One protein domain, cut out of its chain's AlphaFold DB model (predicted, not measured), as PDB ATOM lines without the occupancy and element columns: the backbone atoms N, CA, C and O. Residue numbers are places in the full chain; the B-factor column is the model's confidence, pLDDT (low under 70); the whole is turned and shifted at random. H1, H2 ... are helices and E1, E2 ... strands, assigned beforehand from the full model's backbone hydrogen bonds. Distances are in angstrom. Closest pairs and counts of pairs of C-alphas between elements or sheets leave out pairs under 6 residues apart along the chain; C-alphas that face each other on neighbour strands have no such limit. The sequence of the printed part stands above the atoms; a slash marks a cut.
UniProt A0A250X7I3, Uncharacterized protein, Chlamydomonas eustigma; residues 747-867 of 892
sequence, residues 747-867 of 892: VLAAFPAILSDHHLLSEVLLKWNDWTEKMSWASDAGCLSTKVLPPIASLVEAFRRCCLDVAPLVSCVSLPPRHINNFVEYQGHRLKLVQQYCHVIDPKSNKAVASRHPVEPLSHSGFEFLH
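Overview. This is residues 747 to 867 of the 892 residues of an uncharacterized protein of Chlamydomonas eustigma (UniProt A0A250X7I3). H2 and H3 make a long helical hairpin. H1 and H4 pack near one end, and a strand hairpin, E1 and E2, follows H4. The 121 printed residues, mostly helix by class, are only just compact, close to loose: radius of gyration of the C-alphas 16.3 A, spans 47 by 35 by 33 A.

Arrangement. H1, residues 747 to 755, touches H3, residues 792 to 804, closest C-alphas Val 747 and Cys 803, 6.2 A. H2, residues 758 to 780, forms a hairpin with H3 at a shallow tilt of 29 degrees. H4, residues 824 to 838, touches H2, closest C-alphas His 759 and Leu 831, 6.2 A. E1, residues 839 to 842, and E2, residues 847 to 851, are antiparallel. N 840 and O 850, 2.8 A apart, are within hydrogen-bond range, as is every O i to N i+4 pair of H3 and H4.

Along the chain. H2 is 31.8 A long. C-alpha 747 is at (48.459, -24.732, -27.731), C-alpha 851 at (48.359, -20.694, -46.810).

Size, cuts and confidence. In the printed part 24 residues have a pLDDT under 70, among them residues 782 to 789 and residues 857 to 867.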
ATOM      1  N   VAL A 747      48.965 -23.798 -26.719       87.38
ATOM      2  CA  VAL A 747      48.459 -24.732 -27.731       87.38
ATOM      3  C   VAL A 747      47.547 -25.766 -27.079       87.38
ATOM      4  O   VAL A 747      46.414 -25.959 -27.526       87.38
ATOM      5  N   LEU A 748      48.015 -26.398 -25.997       89.25
ATOM      6  CA  LEU A 748      47.231 -27.384 -25.248       89.25
ATOM      7  C   LEU A 748      45.995 -26.746 -24.602       89.25
ATOM      8  O   LEU A 748      44.932 -27.366 -24.597       89.25
ATOM      9  N   ALA A 749      46.107 -25.498 -24.135       86.25
ATOM     10  CA  ALA A 749      44.983 -24.725 -23.612       86.25
ATOM     11  C   ALA A 749      43.972 -24.300 -24.700       86.25
ATOM     12  O   ALA A 749      42.765 -24.295 -24.451       86.25
ATOM     13  N   ALA A 750      44.425 -23.962 -25.916       89.94
ATOM     14  CA  ALA A 750      43.536 -23.562 -27.012       89.94
ATOM     15  C   ALA A 750      42.803 -24.745 -27.670       89.94
ATOM     16  O   ALA A 750      41.658 -24.593 -28.106       89.94
ATOM     17  N   PHE A 751      43.434 -25.920 -27.753       93.88
ATOM     18  CA  PHE A 751      42.935 -27.034 -28.565       93.88
ATOM     19  C   PHE A 751      41.513 -27.525 -28.208       93.88
ATOM     20  O   PHE A 751      40.700 -27.644 -29.130       93.88
ATOM     21  N   PRO A 752      41.112 -27.711 -26.931       91.88
ATOM     22  CA  PRO A 752      39.725 -28.057 -26.597       91.88
ATOM     23  C   PRO A 752      38.707 -27.028 -27.112       91.88
ATOM     24  O   PRO A 752      37.631 -27.383 -27.594       91.88
ATOM     25  N   ALA A 753      39.053 -25.739 -27.096       89.56
ATOM     26  CA  ALA A 753      38.175 -24.680 -27.581       89.56
ATOM     27  C   ALA A 753      38.128 -24.576 -29.124       89.56
ATOM     28  O   ALA A 753      37.114 -24.099 -29.652       89.56
ATOM     29  N   ILE A 754      39.156 -25.081 -29.828       92.88
ATOM     30  CA  ILE A 754      39.150 -25.353 -31.281       92.88
ATOM     31  C   ILE A 754      38.216 -26.529 -31.603       92.88
ATOM     32  O   ILE A 754      37.388 -26.405 -32.500       92.88
ATOM     33  N   LEU A 755      38.272 -27.640 -30.852       92.12
ATOM     34  CA  LEU A 755      37.403 -28.817 -31.071       92.12
ATOM     35  C   LEU A 755      35.898 -28.496 -30.974       92.12
ATOM     36  O   LEU A 755      35.072 -29.195 -31.560       92.12
ATOM     37  N   SER A 756      35.539 -27.434 -30.247       86.94
ATOM     38  CA  SER A 756      34.171 -26.903 -30.142       86.94
ATOM     39  C   SER A 756      33.774 -25.893 -31.229       86.94
ATOM     40  O   SER A 756      32.675 -25.334 -31.164       86.94
ATOM     41  N   ASP A 757      34.630 -25.632 -32.218       88.19
ATOM     42  CA  ASP A 757      34.324 -24.794 -33.376       88.19
ATOM     43  C   ASP A 757      34.530 -25.573 -34.671       88.19
ATOM     44  O   ASP A 757      35.652 -25.885 -35.056       88.19
ATOM     45  N   HIS A 758      33.440 -25.879 -35.370       87.06
ATOM     46  CA  HIS A 758      33.525 -26.708 -36.566       87.06
ATOM     47  C   HIS A 758      34.328 -26.055 -37.703       87.06
ATOM     48  O   HIS A 758      34.939 -26.782 -38.478       87.06
ATOM     49  N   HIS A 759      34.388 -24.719 -37.785       89.88
ATOM     50  CA  HIS A 759      35.205 -24.034 -38.790       89.88
ATOM     51  C   HIS A 759      36.693 -24.069 -38.430       89.88
ATOM     52  O   HIS A 759      37.510 -24.440 -39.269       89.88
ATOM     53  N   LEU A 760      37.048 -23.756 -37.177       92.75
ATOM     54  CA  LEU A 760      38.446 -23.810 -36.734       92.75
ATOM     55  C   LEU A 760      38.980 -25.250 -36.786       92.75
ATOM     56  O   LEU A 760      40.090 -25.480 -37.256       92.75
ATOM     57  N   LEU A 761      38.166 -26.229 -36.380       93.25
ATOM     58  CA  LEU A 761      38.503 -27.647 -36.478       93.25
ATOM     59  C   LEU A 761      38.682 -28.107 -37.932       93.25
ATOM     60  O   LEU A 761      39.583 -28.898 -38.196       93.25
ATOM     61  N   SER A 762      37.876 -27.614 -38.880       91.69
ATOM     62  CA  SER A 762      38.075 -27.912 -40.304       91.69
ATOM     63  C   SER A 762      39.415 -27.394 -40.831       91.69
ATOM     64  O   SER A 762      40.091 -28.146 -41.527       91.69
ATOM     65  N   GLU A 763      39.841 -26.181 -40.466       93.62
ATOM     66  CA  GLU A 763      41.149 -25.654 -40.890       93.62
ATOM     67  C   GLU A 763      42.330 -26.367 -40.210       93.62
ATOM     68  O   GLU A 763      43.331 -26.667 -40.864       93.62
ATOM     69  N   VAL A 764      42.215 -26.716 -38.921       95.31
ATOM     70  CA  VAL A 764      43.237 -27.535 -38.240       95.31
ATOM     71  C   VAL A 764      43.329 -28.928 -38.865       95.31
ATOM     72  O   VAL A 764      44.435 -29.416 -39.071       95.31
ATOM     73  N   LEU A 765      42.203 -29.559 -39.223       94.38
ATOM     74  CA  LEU A 765      42.198 -30.858 -39.907       94.38
ATOM     75  C   LEU A 765      42.739 -30.775 -41.338       94.38
ATOM     76  O   LEU A 765      43.429 -31.699 -41.759       94.38
ATOM     77  N   LEU A 766      42.475 -29.687 -42.069       92.69
ATOM     78  CA  LEU A 766      43.065 -29.443 -43.388       92.69
ATOM     79  C   LEU A 766      44.593 -29.380 -43.278       92.69
ATOM     80  O   LEU A 766      45.285 -30.193 -43.887       92.69
ATOM     81  N   LYS A 767      45.111 -28.488 -42.421       92.69
ATOM     82  CA  LYS A 767      46.552 -28.331 -42.155       92.69
ATOM     83  C   LYS A 767      47.191 -29.622 -41.636       92.69
ATOM     84  O   LYS A 767      48.303 -29.950 -42.042       92.69
ATOM     85  N   TRP A 768      46.495 -30.367 -40.776       94.38
ATOM     86  CA  TRP A 768      46.963 -31.651 -40.257       94.38
ATOM     87  C   TRP A 768      47.088 -32.698 -41.361       94.38
ATOM     88  O   TRP A 768      48.159 -33.279 -41.497       94.38
ATOM     89  N   ASN A 769      46.056 -32.892 -42.189       91.56
ATOM     90  CA  ASN A 769      46.096 -33.834 -43.314       91.56
ATOM     91  C   ASN A 769      47.240 -33.499 -44.289       91.56
ATOM     92  O   ASN A 769      47.987 -34.377 -44.713       91.56
ATOM     93  N   ASP A 770      47.435 -32.210 -44.563       90.56
ATOM     94  CA  ASP A 770      48.558 -31.680 -45.334       90.56
ATOM     95  C   ASP A 770      49.932 -32.056 -44.746       90.56
ATOM     96  O   ASP A 770      50.896 -32.228 -45.493       90.56
ATOM     97  N   TRP A 771      50.062 -32.120 -43.419       90.00
ATOM     98  CA  TRP A 771      51.288 -32.530 -42.725       90.00
ATOM     99  C   TRP A 771      51.437 -34.053 -42.655       90.00
ATOM    100  O   TRP A 771      52.552 -34.556 -42.811       90.00
ATOM    101  N   THR A 772      50.347 -34.796 -42.441       88.56
ATOM    102  CA  THR A 772      50.376 -36.262 -42.368       88.56
ATOM    103  C   THR A 772      50.667 -36.892 -43.725       88.56
ATOM    104  O   THR A 772      51.456 -37.833 -43.783       88.56
ATOM    105  N   GLU A 773      50.154 -36.330 -44.826       87.19
ATOM    106  CA  GLU A 773      50.524 -36.753 -46.179       87.19
ATOM    107  C   GLU A 773      52.026 -36.547 -46.430       87.19
ATOM    108  O   GLU A 773      52.723 -37.496 -46.787       87.19
ATOM    109  N   LYS A 774      52.563 -35.351 -46.146       86.75
ATOM    110  CA  LYS A 774      54.002 -35.053 -46.301       86.75
ATOM    111  C   LYS A 774      54.885 -35.992 -45.462       86.75
ATOM    112  O   LYS A 774      55.955 -36.388 -45.920       86.75
ATOM    113  N   MET A 775      54.434 -36.389 -44.268       84.25
ATOM    114  CA  MET A 775      55.130 -37.377 -43.430       84.25
ATOM    115  C   MET A 775      55.009 -38.818 -43.954       84.25
ATOM    116  O   MET A 775      55.991 -39.553 -43.860       84.25
ATOM    117  N   SER A 776      53.874 -39.218 -44.543       80.38
ATOM    118  CA  SER A 776      53.746 -40.522 -45.218       80.38
ATOM    119  C   SER A 776      54.689 -40.598 -46.412       80.38
ATOM    120  O   SER A 776      55.548 -41.471 -46.440       80.38
ATOM    121  N   TRP A 777      54.634 -39.619 -47.324       80.31
ATOM    122  CA  TRP A 777      55.499 -39.562 -48.508       80.31
ATOM    123  C   TRP A 777      56.995 -39.629 -48.146       80.31
ATOM    124  O   TRP A 777      57.759 -40.304 -48.831       80.31
ATOM    125  N   ALA A 778      57.425 -38.986 -47.054       76.75
ATOM    126  CA  ALA A 778      58.808 -39.065 -46.570       76.75
ATOM    127  C   ALA A 778      59.199 -40.457 -46.023       76.75
ATOM    128  O   ALA A 778      60.375 -40.824 -46.062       76.75
ATOM    129  N   SER A 779      58.234 -41.235 -45.526       70.56
ATOM    130  CA  SER A 779      58.433 -42.630 -45.112       70.56
ATOM    131  C   SER A 779      58.408 -43.585 -46.309       70.56
ATOM    132  O   SER A 779      59.299 -44.416 -46.470       70.56
ATOM    133  N   ASP A 780      57.448 -43.404 -47.218       69.94
ATOM    134  CA  ASP A 780      57.291 -44.208 -48.434       69.94
ATOM    135  C   ASP A 780      58.465 -44.019 -49.420       69.94
ATOM    136  O   ASP A 780      58.843 -44.954 -50.126       69.94
ATOM    137  N   ALA A 781      59.116 -42.847 -49.412       72.56
ATOM    138  CA  ALA A 781      60.344 -42.564 -50.164       72.56
ATOM    139  C   ALA A 781      61.613 -43.260 -49.615       72.56
ATOM    140  O   ALA A 781      62.701 -43.069 -50.160       72.56
ATOM    141  N   GLY A 782      61.512 -44.044 -48.535       58.59
ATOM    142  CA  GLY A 782      62.633 -44.802 -47.968       58.59
ATOM    143  C   GLY A 782      63.612 -43.986 -47.115       58.59
ATOM    144  O   GLY A 782      64.590 -44.545 -46.618       58.59
ATOM    145  N   CYS A 783      63.362 -42.687 -46.898       58.31
ATOM    146  CA  CYS A 783      64.124 -41.875 -45.941       58.31
ATOM    147  C   CYS A 783      63.850 -42.293 -44.484       58.31
ATOM    148  O   CYS A 783      64.692 -42.093 -43.609       58.31
ATOM    149  N   LEU A 784      62.694 -42.912 -44.239       54.44
ATOM    150  CA  LEU A 784      62.416 -43.764 -43.086       54.44
ATOM    151  C   LEU A 784      62.064 -45.166 -43.610       54.44
ATOM    152  O   LEU A 784      61.698 -45.336 -44.770       54.44
ATOM    153  N   SER A 785      62.168 -46.196 -42.771       48.94
ATOM    154  CA  SER A 785      61.622 -47.511 -43.128       48.94
ATOM    155  C   SER A 785      60.100 -47.487 -42.987       48.94
ATOM    156  O   SER A 785      59.597 -46.957 -42.003       48.94
ATOM    157  N   THR A 786      59.363 -48.173 -43.863       52.59
ATOM    158  CA  THR A 786      57.888 -48.298 -43.814       52.59
ATOM    159  C   THR A 786      57.331 -49.003 -42.560       52.59
ATOM    160  O   THR A 786      56.123 -49.183 -42.426       52.59
ATOM    161  N   LYS A 787      58.198 -49.406 -41.619       57.47
ATOM    162  CA  LYS A 787      57.856 -49.915 -40.277       57.47
ATOM    163  C   LYS A 787      58.216 -48.950 -39.136       57.47
ATOM    164  O   LYS A 787      57.960 -49.263 -37.977       57.47
ATOM    165  N   VAL A 788      58.840 -47.814 -39.441       61.88
ATOM    166  CA  VAL A 788      59.271 -46.794 -38.480       61.88
ATOM    167  C   VAL A 788      58.238 -45.672 -38.479       61.88
ATOM    168  O   VAL A 788      58.041 -44.992 -39.483       61.88
ATOM    169  N   LEU A 789      57.570 -45.490 -37.338       67.00
ATOM    170  CA  LEU A 789      56.683 -44.347 -37.116       67.00
ATOM    171  C   LEU A 789      57.482 -43.037 -37.255       67.00
ATOM    172  O   LEU A 789      58.645 -42.999 -36.837       67.00
ATOM    173  N   PRO A 790      56.891 -41.956 -37.801       75.62
ATOM    174  CA  PRO A 790      57.570 -40.668 -37.867       75.62
ATOM    175  C   PRO A 790      57.971 -40.205 -36.452       75.62
ATOM    176  O   PRO A 790      57.236 -40.475 -35.495       75.62
ATOM    177  N   PRO A 791      59.118 -39.517 -36.280       82.75
ATOM    178  CA  PRO A 791      59.614 -39.155 -34.957       82.75
ATOM    179  C   PRO A 791      58.565 -38.402 -34.133       82.75
ATOM    180  O   PRO A 791      57.970 -37.436 -34.608       82.75
ATOM    181  N   ILE A 792      58.379 -38.811 -32.874       84.81
ATOM    182  CA  ILE A 792      57.365 -38.238 -31.970       84.81
ATOM    183  C   ILE A 792      57.487 -36.709 -31.882       84.81
ATOM    184  O   ILE A 792      56.479 -36.010 -31.931       84.81
ATOM    185  N   ALA A 793      58.714 -36.180 -31.841       86.12
ATOM    186  CA  ALA A 793      58.968 -34.740 -31.858       86.12
ATOM    187  C   ALA A 793      58.397 -34.037 -33.108       86.12
ATOM    188  O   ALA A 793      57.841 -32.949 -32.985       86.12
ATOM    189  N   SER A 794      58.473 -34.663 -34.286       88.25
ATOM    190  CA  SER A 794      57.930 -34.126 -35.542       88.25
ATOM    191  C   SER A 794      56.400 -34.114 -35.548       88.25
ATOM    192  O   SER A 794      55.805 -33.140 -36.000       88.25
ATOM    193  N   LEU A 795      55.756 -35.154 -35.005       89.44
ATOM    194  CA  LEU A 795      54.295 -35.204 -34.852       89.44
ATOM    195  C   LEU A 795      53.787 -34.152 -33.855       89.44
ATOM    196  O   LEU A 795      52.812 -33.459 -34.139       89.44
ATOM    197  N   VAL A 796      54.467 -34.008 -32.713       90.25
ATOM    198  CA  VAL A 796      54.169 -32.996 -31.682       90.25
ATOM    199  C   VAL A 796      54.328 -31.577 -32.235       90.25
ATOM    200  O   VAL A 796      53.475 -30.720 -32.008       90.25
ATOM    201  N   GLU A 797      55.386 -31.325 -33.008       90.38
ATOM    202  CA  GLU A 797      55.633 -30.028 -33.640       90.38
ATOM    203  C   GLU A 797      54.623 -29.728 -34.763       90.38
ATOM    204  O   GLU A 797      54.101 -28.616 -34.837       90.38
ATOM    205  N   ALA A 798      54.273 -30.714 -35.597       92.38
ATOM    206  CA  ALA A 798      53.226 -30.565 -36.609       92.38
ATOM    207  C   ALA A 798      51.855 -30.278 -35.969       92.38
ATOM    208  O   ALA A 798      51.156 -29.360 -36.405       92.38
ATOM    209  N   PHE A 799      51.500 -30.994 -34.895       94.94
ATOM    210  CA  PHE A 799      50.292 -30.745 -34.103       94.94
ATOM    211  C   PHE A 799      50.278 -29.312 -33.550       94.94
ATOM    212  O   PHE A 799      49.298 -28.582 -33.735       94.94
ATOM    213  N   ARG A 800      51.389 -28.883 -32.932       93.12
ATOM    214  CA  ARG A 800      51.538 -27.527 -32.391       93.12
ATOM    215  C   ARG A 800      51.379 -26.456 -33.461       93.12
ATOM    216  O   ARG A 800      50.614 -25.523 -33.240       93.12
ATOM    217  N   ARG A 801      52.015 -26.606 -34.627       91.31
ATOM    218  CA  ARG A 801      51.872 -25.673 -35.761       91.31
ATOM    219  C   ARG A 801      50.432 -25.575 -36.251       91.31
ATOM    220  O   ARG A 801      49.900 -24.474 -36.323       91.31
ATOM    221  N   CYS A 802      49.775 -26.709 -36.509       93.56
ATOM    222  CA  CYS A 802      48.387 -26.721 -36.985       93.56
ATOM    223  C   CYS A 802      47.437 -26.001 -36.017       93.56
ATOM    224  O   CYS A 802      46.522 -25.314 -36.460       93.56
ATOM    225  N   CYS A 803      47.671 -26.119 -34.708       93.50
ATOM    226  CA  CYS A 803      46.866 -25.447 -33.692       93.50
ATOM    227  C   CYS A 803      47.244 -23.966 -33.501       93.50
ATOM    228  O   CYS A 803      46.348 -23.133 -33.382       93.50
ATOM    229  N   LEU A 804      48.536 -23.606 -33.509       90.00
ATOM    230  CA  LEU A 804      49.010 -22.212 -33.424       90.00
ATOM    231  C   LEU A 804      48.511 -21.356 -34.595       90.00
ATOM    232  O   LEU A 804      48.095 -20.218 -34.382       90.00
ATOM    233  N   ASP A 805      48.461 -21.934 -35.796       87.44
ATOM    234  CA  ASP A 805      47.911 -21.331 -37.017       87.44
ATOM    235  C   ASP A 805      46.430 -20.918 -36.908       87.44
ATOM    236  O   ASP A 805      45.921 -20.252 -37.807       87.44
ATOM    237  N   VAL A 806      45.715 -21.334 -35.852       90.75
ATOM    238  CA  VAL A 806      44.266 -21.115 -35.683       90.75
ATOM    239  C   VAL A 806      43.898 -20.615 -34.271       90.75
ATOM    240  O   VAL A 806      42.864 -19.972 -34.092       90.75
ATOM    241  N   ALA A 807      44.751 -20.827 -33.261       89.75
ATOM    242  CA  ALA A 807      44.500 -20.469 -31.862       89.75
ATOM    243  C   ALA A 807      44.081 -18.996 -31.617       89.75
ATOM    244  O   ALA A 807      43.168 -18.789 -30.813       89.75
ATOM    245  N   PRO A 808      44.626 -17.968 -32.308       87.81
ATOM    246  CA  PRO A 808      44.180 -16.580 -32.127       87.81
ATOM    247  C   PRO A 808      42.696 -16.336 -32.454       87.81
ATOM    248  O   PRO A 808      42.083 -15.424 -31.903       87.81
ATOM    249  N   LEU A 809      42.081 -17.179 -33.294       87.62
ATOM    250  CA  LEU A 809      40.664 -17.076 -33.659       87.62
ATOM    251  C   LEU A 809      39.704 -17.618 -32.585       87.62
ATOM    252  O   LEU A 809      38.517 -17.294 -32.611       87.62
ATOM    253  N   VAL A 810      40.196 -18.412 -31.625       84.94
ATOM    254  CA  VAL A 810      39.381 -19.122 -30.616       84.94
ATOM    255  C   VAL A 810      38.535 -18.176 -29.758       84.94
ATOM    256  O   VAL A 810      37.379 -18.486 -29.465       84.94
ATOM    257  N   SER A 811      39.099 -17.021 -29.397       75.31
ATOM    258  CA  SER A 811      38.473 -15.997 -28.541       75.31
ATOM    259  C   SER A 811      38.316 -14.648 -29.258       75.31
ATOM    260  O   SER A 811      38.182 -13.605 -28.615       75.31
ATOM    261  N   CYS A 812      38.366 -14.651 -30.592       79.00
ATOM    262  CA  CYS A 812      38.296 -13.445 -31.408       79.00
ATOM    263  C   CYS A 812      36.858 -12.897 -31.439       79.00
ATOM    264  O   CYS A 812      35.971 -13.491 -32.050       79.00
ATOM    265  N   VAL A 813      36.619 -11.771 -30.756       70.56
ATOM    266  CA  VAL A 813      35.272 -11.195 -30.528       70.56
ATOM    267  C   VAL A 813      34.606 -10.718 -31.823       70.56
ATOM    268  O   VAL A 813      33.386 -10.766 -31.948       70.56
ATOM    269  N   SER A 814      35.404 -10.272 -32.790       71.12
ATOM    270  CA  SER A 814      34.955  -9.842 -34.116       71.12
ATOM    271  C   SER A 814      34.639 -11.005 -35.059       71.12
ATOM    272  O   SER A 814      33.954 -10.800 -36.060       71.12
ATOM    273  N   LEU A 815      35.116 -12.223 -34.761       77.75
ATOM    274  CA  LEU A 815      34.843 -13.394 -35.582       77.75
ATOM    275  C   LEU A 815      33.386 -13.831 -35.332       77.75
ATOM    276  O   LEU A 815      33.110 -14.371 -34.254       77.75
ATOM    277  N   PRO A 816      32.459 -13.642 -36.294       75.75
ATOM    278  CA  PRO A 816      31.016 -13.647 -36.042       75.75
ATOM    279  C   PRO A 816      30.580 -14.957 -35.364       75.75
ATOM    280  O   PRO A 816      30.874 -15.992 -35.963       75.75
ATOM    281  N   PRO A 817      29.987 -14.962 -34.146       69.69
ATOM    282  CA  PRO A 817      29.816 -16.124 -33.259       69.69
ATOM    283  C   PRO A 817      29.393 -17.487 -33.848       69.69
ATOM    284  O   PRO A 817      28.987 -17.653 -34.995       69.69
ATOM    285  N   ARG A 818      29.446 -18.529 -33.009       70.75
ATOM    286  CA  ARG A 818      28.985 -19.885 -33.360       70.75
ATOM    287  C   ARG A 818      27.450 -19.901 -33.472       70.75
ATOM    288  O   ARG A 818      26.762 -20.194 -32.503       70.75
ATOM    289  N   HIS A 819      26.921 -19.533 -34.637       65.12
ATOM    290  CA  HIS A 819      25.481 -19.427 -34.904       65.12
ATOM    291  C   HIS A 819      24.818 -20.774 -35.250       65.12
ATOM    292  O   HIS A 819      25.469 -21.811 -35.375       65.12
ATOM    293  N   ILE A 820      23.492 -20.731 -35.405       68.38
ATOM    294  CA  ILE A 820      22.615 -21.802 -35.908       68.38
ATOM    295  C   ILE A 820      23.118 -22.285 -37.285       68.38
ATOM    296  O   ILE A 820      23.422 -21.450 -38.140       68.38
ATOM    297  N   ASN A 821      23.184 -23.600 -37.538       71.94
ATOM    298  CA  ASN A 821      23.734 -24.150 -38.795       71.94
ATOM    299  C   ASN A 821      22.947 -23.661 -40.021       71.94
ATOM    300  O   ASN A 821      23.497 -23.485 -41.105       71.94
ATOM    301  N   ASN A 822      21.652 -23.427 -39.823       76.56
ATOM    302  CA  ASN A 822      20.691 -23.085 -40.864       76.56
ATOM    303  C   ASN A 822      20.762 -21.621 -41.350       76.56
ATOM    304  O   ASN A 822      20.067 -21.268 -42.305       76.56
ATOM    305  N   PHE A 823      21.586 -20.773 -40.718       80.94
ATOM    306  CA  PHE A 823      21.828 -19.381 -41.123       80.94
ATOM    307  C   PHE A 823      23.056 -19.328 -42.051       80.94
ATOM    308  O   PHE A 823      24.160 -18.938 -41.660       80.94
ATOM    309  N   VAL A 824      22.871 -19.819 -43.278       81.12
ATOM    310  CA  VAL A 824      23.942 -20.168 -44.234       81.12
ATOM    311  C   VAL A 824      24.858 -18.986 -44.564       81.12
ATOM    312  O   VAL A 824      26.071 -19.145 -44.666       81.12
ATOM    313  N   GLU A 825      24.284 -17.794 -44.683       80.88
ATOM    314  CA  GLU A 825      24.958 -16.528 -44.980       80.88
ATOM    315  C   GLU A 825      25.981 -16.184 -43.891       80.88
ATOM    316  O   GLU A 825      27.100 -15.762 -44.173       80.88
ATOM    317  N   TYR A 826      25.599 -16.425 -42.637       79.00
ATOM    318  CA  TYR A 826      26.403 -16.139 -41.458       79.00
ATOM    319  C   TYR A 826      27.504 -17.186 -41.270       79.00
ATOM    320  O   TYR A 826      28.650 -16.829 -40.999       79.00
ATOM    321  N   GLN A 827      27.192 -18.472 -41.477       82.19
ATOM    322  CA  GLN A 827      28.209 -19.529 -41.478       82.19
ATOM    323  C   GLN A 827      29.239 -19.285 -42.591       82.19
ATOM    324  O   GLN A 827      30.437 -19.354 -42.334       82.19
ATOM    325  N   GLY A 828      28.786 -18.901 -43.790       85.25
ATOM    326  CA  GLY A 828      29.650 -18.503 -44.903       85.25
ATOM    327  C   GLY A 828      30.507 -17.272 -44.597       85.25
ATOM    328  O   GLY A 828      31.681 -17.249 -44.956       85.25
ATOM    329  N   HIS A 829      29.971 -16.276 -43.883       84.38
ATOM    330  CA  HIS A 829      30.741 -15.110 -43.443       84.38
ATOM    331  C   HIS A 829      31.799 -15.468 -42.382       84.38
ATOM    332  O   HIS A 829      32.959 -15.082 -42.536       84.38
ATOM    333  N   ARG A 830      31.447 -16.268 -41.359       86.88
ATOM    334  CA  ARG A 830      32.411 -16.782 -40.365       86.88
ATOM    335  C   ARG A 830      33.508 -17.599 -41.051       86.88
ATOM    336  O   ARG A 830      34.682 -17.339 -40.806       86.88
ATOM    337  N   LEU A 831      33.141 -18.526 -41.939       87.94
ATOM    338  CA  LEU A 831      34.087 -19.332 -42.715       87.94
ATOM    339  C   LEU A 831      35.009 -18.460 -43.573       87.94
ATOM    340  O   LEU A 831      36.218 -18.665 -43.549       87.94
ATOM    341  N   LYS A 832      34.473 -17.453 -44.277       86.62
ATOM    342  CA  LYS A 832      35.283 -16.542 -45.098       86.62
ATOM    343  C   LYS A 832      36.328 -15.800 -44.262       86.62
ATOM    344  O   LYS A 832      37.471 -15.718 -44.693       86.62
ATOM    345  N   LEU A 833      35.972 -15.312 -43.072       87.25
ATOM    346  CA  LEU A 833      36.915 -14.626 -42.179       87.25
ATOM    347  C   LEU A 833      37.984 -15.572 -41.610       87.25
ATOM    348  O   LEU A 833      39.162 -15.215 -41.597       87.25
ATOM    349  N   VAL A 834      37.604 -16.797 -41.220       88.62
ATOM    350  CA  VAL A 834      38.561 -17.857 -40.843       88.62
ATOM    351  C   VAL A 834      39.532 -18.140 -42.003       88.62
ATOM    352  O   VAL A 834      40.746 -18.148 -41.812       88.62
ATOM    353  N   GLN A 835      39.020 -18.290 -43.225       88.75
ATOM    354  CA  GLN A 835      39.831 -18.590 -44.406       88.75
ATOM    355  C   GLN A 835      40.707 -17.421 -44.859       88.75
ATOM    356  O   GLN A 835      41.834 -17.652 -45.282       88.75
ATOM    357  N   GLN A 836      40.249 -16.173 -44.739       86.25
ATOM    358  CA  GLN A 836      41.064 -14.987 -45.028       86.25
ATOM    359  C   GLN A 836      42.240 -14.842 -44.052       86.25
ATOM    360  O   GLN A 836      43.308 -14.391 -44.466       86.25
ATOM    361  N   TYR A 837      42.058 -15.254 -42.793       86.88
ATOM    362  CA  TYR A 837      43.119 -15.321 -41.787       86.88
ATOM    363  C   TYR A 837      44.110 -16.469 -42.063       86.88
ATOM    364  O   TYR A 837      45.321 -16.265 -41.996       86.88
ATOM    365  N   CYS A 838      43.626 -17.666 -42.414       87.81
ATOM    366  CA  CYS A 838      44.484 -18.834 -42.658       87.81
ATOM    367  C   CYS A 838      45.147 -18.864 -44.052       87.81
ATOM    368  O   CYS A 838      46.190 -19.508 -44.208       87.81
ATOM    369  N   HIS A 839      44.575 -18.197 -45.062       89.69
ATOM    370  CA  HIS A 839      44.959 -18.329 -46.474       89.69
ATOM    371  C   HIS A 839      44.958 -17.009 -47.257       89.69
ATOM    372  O   HIS A 839      44.191 -16.077 -47.011       89.69
ATOM    373  N   VAL A 840      45.821 -16.961 -48.272       85.94
ATOM    374  CA  VAL A 840      45.830 -15.931 -49.309       85.94
ATOM    375  C   VAL A 840      44.705 -16.254 -50.287       85.94
ATOM    376  O   VAL A 840      44.789 -17.224 -51.044       85.94
ATOM    377  N   ILE A 841      43.639 -15.456 -50.249       86.19
ATOM    378  CA  ILE A 841      42.491 -15.574 -51.152       86.19
ATOM    379  C   ILE A 841      42.723 -14.682 -52.375       86.19
ATOM    380  O   ILE A 841      42.909 -13.475 -52.220       86.19
ATOM    381  N   ASP A 842      42.674 -15.241 -53.586       85.69
ATOM    382  CA  ASP A 842      42.653 -14.433 -54.812       85.69
ATOM    383  C   ASP A 842      41.305 -13.692 -54.922       85.69
ATOM    384  O   ASP A 842      40.259 -14.350 -54.947       85.69
ATOM    385  N   PRO A 843      41.288 -12.349 -55.026       83.44
ATOM    386  CA  PRO A 843      40.048 -11.583 -55.113       83.44
ATOM    387  C   PRO A 843      39.255 -11.832 -56.407       83.44
ATOM    388  O   PRO A 843      38.060 -11.552 -56.426       83.44
ATOM    389  N   LYS A 844      39.873 -12.358 -57.478       85.25
ATOM    390  CA  LYS A 844      39.191 -12.606 -58.762       85.25
ATOM    391  C   LYS A 844      38.400 -13.913 -58.770       85.25
ATOM    392  O   LYS A 844      37.287 -13.945 -59.284       85.25
ATOM    393  N   SER A 845      38.957 -14.989 -58.213       87.25
ATOM    394  CA  SER A 845      38.294 -16.299 -58.122       87.25
ATOM    395  C   SER A 845      37.638 -16.585 -56.767       87.25
ATOM    396  O   SER A 845      36.867 -17.539 -56.670       87.25
ATOM    397  N   ASN A 846      37.942 -15.793 -55.728       79.31
ATOM    398  CA  ASN A 846      37.576 -16.036 -54.326       79.31
ATOM    399  C   ASN A 846      37.961 -17.466 -53.870       79.31
ATOM    400  O   ASN A 846      37.206 -18.147 -53.175       79.31
ATOM    401  N   LYS A 847      39.146 -17.932 -54.287       86.00
ATOM    402  CA  LYS A 847      39.746 -19.214 -53.880       86.00
ATOM    403  C   LYS A 847      41.016 -18.977 -53.070       86.00
ATOM    404  O   LYS A 847      41.738 -18.015 -53.329       86.00
ATOM    405  N   ALA A 848      41.310 -19.877 -52.136       84.12
ATOM    406  CA  ALA A 848      42.627 -19.949 -51.514       84.12
ATOM    407  C   ALA A 848      43.678 -20.361 -52.560       84.12
ATOM    408  O   ALA A 848      43.475 -21.328 -53.295       84.12
ATOM    409  N   VAL A 849      44.781 -19.614 -52.625       87.94
ATOM    410  CA  VAL A 849      45.912 -19.856 -53.544       87.94
ATOM    411  C   VAL A 849      47.144 -20.359 -52.788       87.94
ATOM    412  O   VAL A 849      47.903 -21.169 -53.310       87.94
ATOM    413  N   ALA A 850      47.323 -19.912 -51.544       84.81
ATOM    414  CA  ALA A 850      48.365 -20.368 -50.630       84.81
ATOM    415  C   ALA A 850      47.890 -20.231 -49.174       84.81
ATOM    416  O   ALA A 850      47.011 -19.421 -48.879       84.81
ATOM    417  N   SER A 851      48.484 -20.980 -48.248       83.94
ATOM    418  CA  SER A 851      48.359 -20.694 -46.810       83.94
ATOM    419  C   SER A 851      49.149 -19.434 -46.447       83.94
ATOM    420  O   SER A 851      50.223 -19.201 -47.000       83.94
ATOM    421  N   ARG A 852      48.634 -18.630 -45.511       81.56
ATOM    422  CA  ARG A 852      49.378 -17.496 -44.941       81.56
ATOM    423  C   ARG A 852      50.434 -17.978 -43.955       81.56
ATOM    424  O   ARG A 852      50.304 -19.049 -43.363       81.56
ATOM    425  N   HIS A 853      51.456 -17.156 -43.748       77.38
ATOM    426  CA  HIS A 853      52.387 -17.338 -42.640       77.38
ATOM    427  C   HIS A 853      51.733 -16.812 -41.349       77.38
ATOM    428  O   HIS A 853      51.285 -15.667 -41.361       77.38
ATOM    429  N   PRO A 854      51.686 -17.557 -40.228       67.69
ATOM    430  CA  PRO A 854      50.868 -17.195 -39.058       67.69
ATOM    431  C   PRO A 854      51.234 -15.855 -38.398       67.69
ATOM    432  O   PRO A 854      50.408 -15.267 -37.708       67.69
ATOM    433  N   VAL A 855      52.446 -15.335 -38.630       71.31
ATOM    434  CA  VAL A 855      52.877 -14.014 -38.132       71.31
ATOM    435  C   VAL A 855      52.360 -12.851 -38.995       71.31
ATOM    436  O   VAL A 855      52.206 -11.748 -38.482       71.31
ATOM    437  N   GLU A 856      52.049 -13.066 -40.280       73.12
ATOM    438  CA  GLU A 856      51.520 -12.007 -41.161       73.12
ATOM    439  C   GLU A 856      50.162 -11.474 -40.650       73.12
ATOM    440  O   GLU A 856      50.069 -10.261 -40.432       73.12
ATOM    441  N   PRO A 857      49.146 -12.318 -40.352       65.50
ATOM    442  CA  PRO A 857      47.897 -11.864 -39.745       65.50
ATOM    443  C   PRO A 857      48.065 -11.111 -38.421       65.50
ATOM    444  O   PRO A 857      47.289 -10.206 -38.138       65.50
ATOM    445  N   LEU A 858      49.065 -11.490 -37.617       64.44
ATOM    446  CA  LEU A 858      49.324 -10.940 -36.282       64.44
ATOM    447  C   LEU A 858      50.136  -9.632 -36.299       64.44
ATOM    448  O   LEU A 858      50.342  -9.026 -35.247       64.44
ATOM    449  N   SER A 859      50.601  -9.191 -37.471       66.75
ATOM    450  CA  SER A 859      51.230  -7.879 -37.641       66.75
ATOM    451  C   SER A 859      50.194  -6.749 -37.553       66.75
ATOM    452  O   SER A 859      49.044  -6.920 -37.956       66.75
ATOM    453  N   HIS A 860      50.602  -5.565 -37.080       50.31
ATOM    454  CA  HIS A 860      49.703  -4.414 -36.870       50.31
ATOM    455  C   HIS A 860      48.980  -3.892 -38.130       50.31
ATOM    456  O   HIS A 860      48.069  -3.081 -38.006       50.31
ATOM    457  N   SER A 861      49.364  -4.346 -39.325       54.97
ATOM    458  CA  SER A 861      48.721  -4.022 -40.605       54.97
ATOM    459  C   SER A 861      47.931  -5.188 -41.222       54.97
ATOM    460  O   SER A 861      47.396  -5.034 -42.315       54.97
ATOM    461  N   GLY A 862      47.904  -6.364 -40.582       55.59
ATOM    462  CA  GLY A 862      47.330  -7.593 -41.143       55.59
ATOM    463  C   GLY A 862      45.802  -7.632 -41.074       55.59
ATOM    464  O   GLY A 862      45.132  -7.643 -42.104       55.59
ATOM    465  N   PHE A 863      45.249  -7.659 -39.856       62.41
ATOM    466  CA  PHE A 863      43.800  -7.679 -39.630       62.41
ATOM    467  C   PHE A 863      43.413  -6.918 -38.357       62.41
ATOM    468  O   PHE A 863      43.500  -7.450 -37.249       62.41
ATOM    469  N   GLU A 864      42.877  -5.707 -38.522       59.00
ATOM    470  CA  GLU A 864      42.344  -4.886 -37.421       59.00
ATOM    471  C   GLU A 864      41.344  -5.653 -36.543       59.00
ATOM    472  O   GLU A 864      41.316  -5.475 -35.327       59.00
ATOM    473  N   PHE A 865      40.569  -6.574 -37.132       62.59
ATOM    474  CA  PHE A 865      39.562  -7.350 -36.410       62.59
ATOM    475  C   PHE A 865      40.142  -8.235 -35.291       62.59
ATOM    476  O   PHE A 865      39.427  -8.533 -34.334       62.59
ATOM    477  N   LEU A 866      41.412  -8.649 -35.372       57.41
ATOM    478  CA  LEU A 866      42.077  -9.428 -34.317       57.41
ATOM    479  C   LEU A 866      42.384  -8.571 -33.085       57.41
ATOM    480  O   LEU A 866      42.414  -9.068 -31.956       57.41
ATOM    481  N   HIS A 867      42.605  -7.273 -33.292       58.28
ATOM    482  CA  HIS A 867      42.893  -6.321 -32.236       58.28
ATOM    483  C   HIS A 867      41.588  -5.880 -31.569       58.28
ATOM    484  O   HIS A 867      40.990  -4.863 -31.911       58.28
TER     485      HIS A 867